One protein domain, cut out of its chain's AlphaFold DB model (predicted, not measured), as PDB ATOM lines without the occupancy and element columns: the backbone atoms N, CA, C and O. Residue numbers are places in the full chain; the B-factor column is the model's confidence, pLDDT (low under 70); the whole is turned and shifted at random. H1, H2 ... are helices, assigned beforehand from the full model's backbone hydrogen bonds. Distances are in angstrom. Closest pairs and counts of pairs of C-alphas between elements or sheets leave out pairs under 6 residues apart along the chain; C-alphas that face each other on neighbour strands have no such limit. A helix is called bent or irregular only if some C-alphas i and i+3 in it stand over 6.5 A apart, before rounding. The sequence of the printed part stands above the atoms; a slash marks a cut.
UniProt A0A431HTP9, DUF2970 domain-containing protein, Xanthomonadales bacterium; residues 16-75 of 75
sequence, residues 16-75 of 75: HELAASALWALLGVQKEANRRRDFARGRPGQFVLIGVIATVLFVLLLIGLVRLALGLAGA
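What this domain is: This is residues 16 to 75 of the 75 residues of the protein "DUF2970 domain-containing protein" of Xanthomonadales bacterium (UniProt A0A431HTP9). The model is an open, flat hook: one long helix, H3, makes the longest axis, and two short helices, H1 and H2, form a loose arm that leads to its first end, where the backbone folds back from H2 into H3. The space between the arm and H3 is not packed: no helix touches another, and H2 and H3 are joined at the turn of the hook. The printed part has 60 residues with three named helices in the order H1, H2, H3 and no named strand, and the class is all helix, with 51 residues in the helices. The whole is extended, with a radius of gyration of the C-alphas of 16.2 A, and the C-alphas span 53 by 29 by 7 A along their three main axes.

Where its parts are: H1 holds residues 16 to 26 and begins at C-alpha 16, at (157.557, 195.195, 231.920); its first and last C-alphas are 15.0 A apart. H2 holds residues 32 to 41 and measures 14.4 A from first to last C-alpha. H3 holds residues 44 to 73, 30 residues, and measures 43.8 A from C-alpha 44 at (172.120, 200.598, 264.280) to C-alpha 73 at (166.650, 217.019, 224.017). Residues 74 and 75 follow H3.

How they stand to each other: H1 and H2 are apart, although they follow each other in the chain; five residues make a tight link between them. H2 and H3 meet only through their link, which is tight, with two residues. They are near each other, with 6 pairs of C-alphas within 10 A. H1 and H3 are apart, with no C-alpha of the one within 8 A of the other. In H1, H2 and H3 every O i to N i+4 pair is within hydrogen-bond range. No helix is bent or irregular.

The domain as a whole: The two C-alphas farthest apart are those of Ala 40 and Ala 75, at 53.0 A, while the first and last printed C-alphas, those of His 16 and Ala 75, are 28.7 A apart. The outline is flat. Residues 16 to 25, of H1, stand free, and so do residues 29 to 34, of which 32 to 34 belong to H2. Residues 40 to 45 also stand free, as do residues 59 to 75, of which 59 to 73 belong to H3. The printed part has no cut, ends at the chain's last residue, Ala 75, and has no long link. The mean pLDDT of the printed part is 78.7, with 89 for H3, 72 for H1 and 68 for H2. Confidence is low, under 70, at 18 residues: 21, 23, 25 to 37, 41 to 42 and 75.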
ATOM      1  N   HIS A  16     158.132 194.330 230.889       78.44
ATOM      2  CA  HIS A  16     157.557 195.195 231.920       78.44
ATOM      3  C   HIS A  16     157.552 194.559 233.319       78.44
ATOM      4  O   HIS A  16     157.672 195.279 234.303       78.44
ATOM      5  N   GLU A  17     157.446 193.232 233.425       79.44
ATOM      6  CA  GLU A  17     157.531 192.505 234.699       79.44
ATOM      7  C   GLU A  17     158.977 192.508 235.200       79.44
ATOM      8  O   GLU A  17     159.229 192.737 236.382       79.44
ATOM      9  N   LEU A  18     159.939 192.356 234.282       78.81
ATOM     10  CA  LEU A  18     161.366 192.525 234.564       78.81
ATOM     11  C   LEU A  18     161.689 193.963 234.994       78.81
ATOM     12  O   LEU A  18     162.400 194.152 235.979       78.81
ATOM     13  N   ALA A  19     161.131 194.971 234.317       76.94
ATOM     14  CA  ALA A  19     161.302 196.377 234.689       76.94
ATOM     15  C   ALA A  19     160.670 196.701 236.053       76.94
ATOM     16  O   ALA A  19     161.309 197.340 236.884       76.94
ATOM     17  N   ALA A  20     159.453 196.219 236.320       74.38
ATOM     18  CA  ALA A  20     158.790 196.382 237.612       74.38
ATOM     19  C   ALA A  20     159.573 195.686 238.737       74.38
ATOM     20  O   ALA A  20     159.763 196.265 239.803       74.38
ATOM     21  N   SER A  21     160.085 194.479 238.487       66.44
ATOM     22  CA  SER A  21     160.938 193.738 239.424       66.44
ATOM     23  C   SER A  21     162.244 194.485 239.726       66.44
ATOM     24  O   SER A  21     162.611 194.656 240.890       66.44
ATOM     25  N   ALA A  22     162.907 195.029 238.700       73.06
ATOM     26  CA  ALA A  22     164.094 195.869 238.863       73.06
ATOM     27  C   ALA A  22     163.795 197.161 239.648       73.06
ATOM     28  O   ALA A  22     164.605 197.587 240.472       73.06
ATOM     29  N   LEU A  23     162.615 197.755 239.448       68.44
ATOM     30  CA  LEU A  23     162.164 198.938 240.179       68.44
ATOM     31  C   LEU A  23     161.942 198.628 241.665       68.44
ATOM     32  O   LEU A  23     162.431 199.353 242.525       68.44
ATOM     33  N   TRP A  24     161.286 197.510 241.984       71.25
ATOM     34  CA  TRP A  24     161.124 197.045 243.365       71.25
ATOM     35  C   TRP A  24     162.461 196.744 244.050       71.25
ATOM     36  O   TRP A  24     162.618 197.034 245.237       71.25
ATOM     37  N   ALA A  25     163.441 196.226 243.305       61.25
ATOM     38  CA  ALA A  25     164.796 196.006 243.801       61.25
ATOM     39  C   ALA A  25     165.545 197.323 244.092       61.25
ATOM     40  O   ALA A  25     166.293 197.399 245.066       61.25
ATOM     41  N   LEU A  26     165.307 198.374 243.301       65.75
ATOM     42  CA  LEU A  26     165.862 199.716 243.517       65.75
ATOM     43  C   LEU A  26     165.219 200.456 244.703       65.75
ATOM     44  O   LEU A  26     165.876 201.273 245.341       65.75
ATOM     45  N   LEU A  27     163.961 200.153 245.033       69.06
ATOM     46  CA  LEU A  27     163.202 200.802 246.113       69.06
ATOM     47  C   LEU A  27     163.594 200.349 247.533       69.06
ATOM     48  O   LEU A  27     163.063 200.872 248.510       69.06
ATOM     49  N   GLY A  28     164.517 199.393 247.681       65.19
ATOM     50  CA  GLY A  28     165.045 199.010 248.995       65.19
ATOM     51  C   GLY A  28     164.069 198.222 249.875       65.19
ATOM     52  O   GLY A  28     164.228 198.200 251.096       65.19
ATOM     53  N   VAL A  29     163.072 197.547 249.283       64.38
ATOM     54  CA  VAL A  29     162.125 196.674 250.003       64.38
ATOM     55  C   VAL A  29     162.828 195.372 250.392       64.38
ATOM     56  O   VAL A  29     162.656 194.306 249.801       64.38
ATOM     57  N   GLN A  30     163.704 195.475 251.385       60.47
ATOM     58  CA  GLN A  30     164.455 194.353 251.921       60.47
ATOM     59  C   GLN A  30     163.533 193.514 252.819       60.47
ATOM     60  O   GLN A  30     162.890 194.042 253.728       60.47
ATOM     61  N   LYS A  31     163.468 192.194 252.579       65.81
ATOM     62  CA  LYS A  31     162.682 191.250 253.397       65.81
ATOM     63  C   LYS A  31     162.978 191.443 254.890       65.81
ATOM     64  O   LYS A  31     164.139 191.451 255.305       65.81
ATOM     65  N   GLU A  32     161.926 191.496 255.706       61.91
ATOM     66  CA  GLU A  32     162.011 191.745 257.153       61.91
ATOM     67  C   GLU A  32     162.902 190.730 257.898       61.91
ATOM     68  O   GLU A  32     163.543 191.069 258.892       61.91
ATOM     69  N   ALA A  33     163.030 189.504 257.377       64.94
ATOM     70  CA  ALA A  33     163.931 188.481 257.911       64.94
ATOM     71  C   ALA A  33     165.421 188.883 257.855       64.94
ATOM     72  O   ALA A  33     166.151 188.654 258.820       64.94
ATOM     73  N   ASN A  34     165.868 189.521 256.763       65.69
ATOM     74  CA  ASN A  34     167.234 190.049 256.655       65.69
ATOM     75  C   ASN A  34     167.432 191.187 257.651       65.69
ATOM     76  O   ASN A  34     168.385 191.180 258.422       65.69
ATOM     77  N   ARG A  35     166.456 192.096 257.709       68.69
ATOM     78  CA  ARG A  35     166.453 193.219 258.639       68.69
ATOM     79  C   ARG A  35     166.606 192.730 260.089       68.69
ATOM     80  O   ARG A  35     167.530 193.143 260.774       68.69
ATOM     81  N   ARG A  36     165.780 191.787 260.552       67.06
ATOM     82  CA  ARG A  36     165.859 191.236 261.921       67.06
ATOM     83  C   ARG A  36     167.197 190.567 262.231       67.06
ATOM     84  O   ARG A  36     167.725 190.772 263.321       67.06
ATOM     85  N   ARG A  37     167.759 189.797 261.296       68.88
ATOM     86  CA  ARG A  37     169.080 189.170 261.465       68.88
ATOM     87  C   ARG A  37     170.186 190.214 261.587       68.88
ATOM     88  O   ARG A  37     171.063 190.082 262.441       68.88
ATOM     89  N   ASP A  38     170.125 191.237 260.748       70.56
ATOM     90  CA  ASP A  38     171.170 192.241 260.664       70.56
ATOM     91  C   ASP A  38     171.071 193.215 261.858       70.56
ATOM     92  O   ASP A  38     172.092 193.547 262.448       70.56
ATOM     93  N   PHE A  39     169.869 193.557 262.341       70.31
ATOM     94  CA  PHE A  39     169.679 194.294 263.604       70.31
ATOM     95  C   PHE A  39     170.036 193.475 264.854       70.31
ATOM     96  O   PHE A  39     170.433 194.055 265.860       70.31
ATOM     97  N   ALA A  40     169.925 192.141 264.812       72.00
ATOM     98  CA  ALA A  40     170.317 191.276 265.928       72.00
ATOM     99  C   ALA A  40     171.841 191.115 266.067       72.00
ATOM    100  O   ALA A  40     172.323 190.782 267.147       72.00
ATOM    101  N   ARG A  41     172.604 191.317 264.984       69.94
ATOM    102  CA  ARG A  41     174.071 191.147 264.969       69.94
ATOM    103  C   ARG A  41     174.854 192.435 264.703       69.94
ATOM    104  O   ARG A  41     176.051 192.469 264.964       69.94
ATOM    105  N   GLY A  42     174.213 193.469 264.171       65.00
ATOM    106  CA  GLY A  42     174.839 194.708 263.718       65.00
ATOM    107  C   GLY A  42     174.438 195.923 264.551       65.00
ATOM    108  O   GLY A  42     173.367 195.976 265.153       65.00
ATOM    109  N   ARG A  43     175.305 196.942 264.568       77.31
ATOM    110  CA  ARG A  43     175.031 198.215 265.249       77.31
ATOM    111  C   ARG A  43     174.088 199.084 264.403       77.31
ATOM    112  O   ARG A  43     174.358 199.253 263.214       77.31
ATOM    113  N   PRO A  44     173.066 199.734 264.996       74.44
ATOM    114  CA  PRO A  44     172.120 200.598 264.280       74.44
ATOM    115  C   PRO A  44     172.780 201.644 263.364       74.44
ATOM    116  O   PRO A  44     172.290 201.906 262.267       74.44
ATOM    117  N   GLY A  45     173.932 202.194 263.770       78.12
ATOM    118  CA  GLY A  45     174.667 203.197 262.994       78.12
ATOM    119  C   GLY A  45     175.194 202.716 261.634       78.12
ATOM    120  O   GLY A  45     175.238 203.508 260.699       78.12
ATOM    121  N   GLN A  46     175.539 201.430 261.476       80.81
ATOM    122  CA  GLN A  46     175.984 200.897 260.178       80.81
ATOM    123  C   GLN A  46     174.846 200.865 259.154       80.81
ATOM    124  O   GLN A  46     175.066 201.170 257.985       80.81
ATOM    125  N   PHE A  47     173.621 200.564 259.592       78.81
ATOM    126  CA  PHE A  47     172.446 200.579 258.719       78.81
ATOM    127  C   PHE A  47     172.107 201.987 258.245       78.81
ATOM    128  O   PHE A  47     171.817 202.182 257.068       78.81
ATOM    129  N   VAL A  48     172.197 202.973 259.143       81.56
ATOM    130  CA  VAL A  48     171.991 204.384 258.793       81.56
ATOM    131  C   VAL A  48     173.041 204.841 257.783       81.56
ATOM    132  O   VAL A  48     172.685 205.440 256.775       81.56
ATOM    133  N   LEU A  49     174.318 204.510 258.002       85.25
ATOM    134  CA  LEU A  49     175.395 204.879 257.083       85.25
ATOM    135  C   LEU A  49     175.189 204.283 255.682       85.25
ATOM    136  O   LEU A  49     175.285 205.006 254.693       85.25
ATOM    137  N   ILE A  50     174.865 202.989 255.591       85.38
ATOM    138  CA  ILE A  50     174.588 202.324 254.309       85.38
ATOM    139  C   ILE A  50     173.368 202.951 253.628       85.38
ATOM    140  O   ILE A  50     173.412 203.203 252.425       85.38
ATOM    141  N   GLY A  51     172.309 203.248 254.386       80.88
ATOM    142  CA  GLY A  51     171.121 203.929 253.872       80.88
ATOM    143  C   GLY A  51     171.450 205.298 253.279       80.88
ATOM    144  O   GLY A  51     171.074 205.575 252.145       80.88
ATOM    145  N   VAL A  52     172.226 206.117 253.994       89.00
ATOM    146  CA  VAL A  52     172.662 207.438 253.512       89.00
ATOM    147  C   VAL A  52     173.502 207.314 252.241       89.00
ATOM    148  O   VAL A  52     173.249 208.036 251.279       89.00
ATOM    149  N   ILE A  53     174.460 206.384 252.197       89.50
ATOM    150  CA  ILE A  53     175.281 206.146 251.000       89.50
ATOM    151  C   ILE A  53     174.392 205.753 249.815       89.50
ATOM    152  O   ILE A  53     174.524 206.323 248.733       89.50
ATOM    153  N   ALA A  54     173.455 204.825 250.018       84.00
ATOM    154  CA  ALA A  54     172.520 204.402 248.982       84.00
ATOM    155  C   ALA A  54     171.650 205.567 248.480       84.00
ATOM    156  O   ALA A  54     171.490 205.733 247.272       84.00
ATOM    157  N   THR A  55     171.142 206.417 249.380       84.75
ATOM    158  CA  THR A  55     170.372 207.615 249.014       84.75
ATOM    159  C   THR A  55     171.202 208.600 248.194       84.75
ATOM    160  O   THR A  55     170.725 209.095 247.176       84.75
ATOM    161  N   VAL A  56     172.450 208.867 248.591       94.25
ATOM    162  CA  VAL A  56     173.344 209.763 247.840       94.25
ATOM    163  C   VAL A  56     173.592 209.222 246.432       94.25
ATOM    164  O   VAL A  56     173.453 209.962 245.459       94.25
ATOM    165  N   LEU A  57     173.896 207.928 246.303       90.75
ATOM    166  CA  LEU A  57     174.099 207.287 245.001       90.75
ATOM    167  C   LEU A  57     172.845 207.359 244.120       90.75
ATOM    168  O   LEU A  57     172.951 207.649 242.930       90.75
ATOM    169  N   PHE A  58     171.663 207.154 244.701       86.06
ATOM    170  CA  PHE A  58     170.394 207.281 243.988       86.06
ATOM    171  C   PHE A  58     170.165 208.704 243.456       86.06
ATOM    172  O   PHE A  58     169.799 208.881 242.296       86.06
ATOM    173  N   VAL A  59     170.442 209.733 244.261       93.31
ATOM    174  CA  VAL A  59     170.329 211.133 243.822       93.31
ATOM    175  C   VAL A  59     171.304 211.434 242.680       93.31
ATOM    176  O   VAL A  59     170.913 212.047 241.687       93.31
ATOM    177  N   LEU A  60     172.553 210.970 242.775       96.12
ATOM    178  CA  LEU A  60     173.542 211.143 241.704       96.12
ATOM    179  C   LEU A  60     173.108 210.459 240.401       96.12
ATOM    180  O   LEU A  60     173.271 211.039 239.327       96.12
ATOM    181  N   LEU A  61     172.511 209.268 240.496       93.06
ATOM    182  CA  LEU A  61     171.935 208.564 239.352       93.06
ATOM    183  C   LEU A  61     170.845 209.407 238.674       93.06
ATOM    184  O   LEU A  61     170.884 209.581 237.457       93.06
ATOM    185  N   LEU A  62     169.909 209.971 239.448       91.06
ATOM    186  CA  LEU A  62     168.850 210.834 238.914       91.06
ATOM    187  C   LEU A  62     169.419 212.084 238.235       91.06
ATOM    188  O   LEU A  62     168.990 212.428 237.135       91.06
ATOM    189  N   ILE A  63     170.414 212.732 238.845       95.62
ATOM    190  CA  ILE A  63     171.099 213.889 238.248       95.62
ATOM    191  C   ILE A  63     171.724 213.506 236.902       95.62
ATOM    192  O   ILE A  63     171.568 214.236 235.923       95.62
ATOM    193  N   GLY A  64     172.413 212.363 236.837       95.56
ATOM    194  CA  GLY A  64     172.998 211.850 235.599       95.56
ATOM    195  C   GLY A  64     171.947 211.606 234.518       95.56
ATOM    196  O   GLY A  64     172.127 212.031 233.379       95.56
ATOM    197  N   LEU A  65     170.818 210.997 234.891       93.56
ATOM    198  CA  LEU A  65     169.711 210.723 233.978       93.56
ATOM    199  C   LEU A  65     169.095 212.011 233.418       93.56
ATOM    200  O   LEU A  65     168.854 212.108 232.218       93.56
ATOM    201  N   VAL A  66     168.897 213.025 234.266       94.62
ATOM    202  CA  VAL A  66     168.392 214.341 233.846       94.62
ATOM    203  C   VAL A  66     169.375 215.022 232.900       94.62
ATOM    204  O   VAL A  66     168.966 215.542 231.867       94.62
ATOM    205  N   ARG A  67     170.677 214.998 233.209       95.56
ATOM    206  CA  ARG A  67     171.696 215.575 232.320       95.56
ATOM    207  C   ARG A  67     171.744 214.876 230.968       95.56
ATOM    208  O   ARG A  67     171.855 215.556 229.954       95.56
ATOM    209  N   LEU A  68     171.625 213.551 230.950       92.56
ATOM    210  CA  LEU A  68     171.534 212.782 229.714       92.56
ATOM    211  C   LEU A  68     170.289 213.184 228.915       92.56
ATOM    212  O   LEU A  68     170.403 213.488 227.734       92.56
ATOM    213  N   ALA A  69     169.123 213.250 229.558       92.12
ATOM    214  CA  ALA A  69     167.875 213.639 228.909       92.12
ATOM    215  C   ALA A  69     167.939 215.056 228.317       92.12
ATOM    216  O   ALA A  69     167.532 215.258 227.178       92.12
ATOM    217  N   LEU A  70     168.495 216.025 229.053       95.25
ATOM    218  CA  LEU A  70     168.700 217.389 228.554       95.25
ATOM    219  C   LEU A  70     169.693 217.432 227.387       95.25
ATOM    220  O   LEU A  70     169.458 218.154 226.424       95.25
ATOM    221  N   GLY A  71     170.772 216.648 227.445       92.81
ATOM    222  CA  GLY A  71     171.734 216.534 226.348       92.81
ATOM    223  C   GLY A  71     171.133 215.921 225.080       92.81
ATOM    224  O   GLY A  71     171.490 216.333 223.986       92.81
ATOM    225  N   LEU A  72     170.197 214.980 225.226       89.56
ATOM    226  CA  LEU A  72     169.465 214.378 224.107       89.56
ATOM    227  C   LEU A  72     168.360 215.293 223.558       89.56
ATOM    228  O   LEU A  72     168.066 215.231 222.372       89.56
ATOM    229  N   ALA A  73     167.731 216.109 224.407       82.12
ATOM    230  CA  ALA A  73     166.650 217.019 224.017       82.12
ATOM    231  C   ALA A  73     167.147 218.348 223.421       82.12
ATOM    232  O   ALA A  73     166.388 219.031 222.738       82.12
ATOM    233  N   GLY A  74     168.390 218.735 223.715       70.56
ATOM    234  CA  GLY A  74     169.059 219.899 223.131       70.56
ATOM    235  C   GLY A  74     169.889 219.596 221.876       70.56
ATOM    236  O   GLY A  74     170.614 220.488 221.436       70.56
ATOM    237  N   ALA A  75     169.826 218.365 221.354       55.19
ATOM    238  CA  ALA A  75     170.495 217.904 220.134       55.19
ATOM    239  C   ALA A  75     169.543 217.884 218.929       55.19
ATOM    240  O   ALA A  75     168.323 217.689 219.139       55.19
TER     241      ALA A  75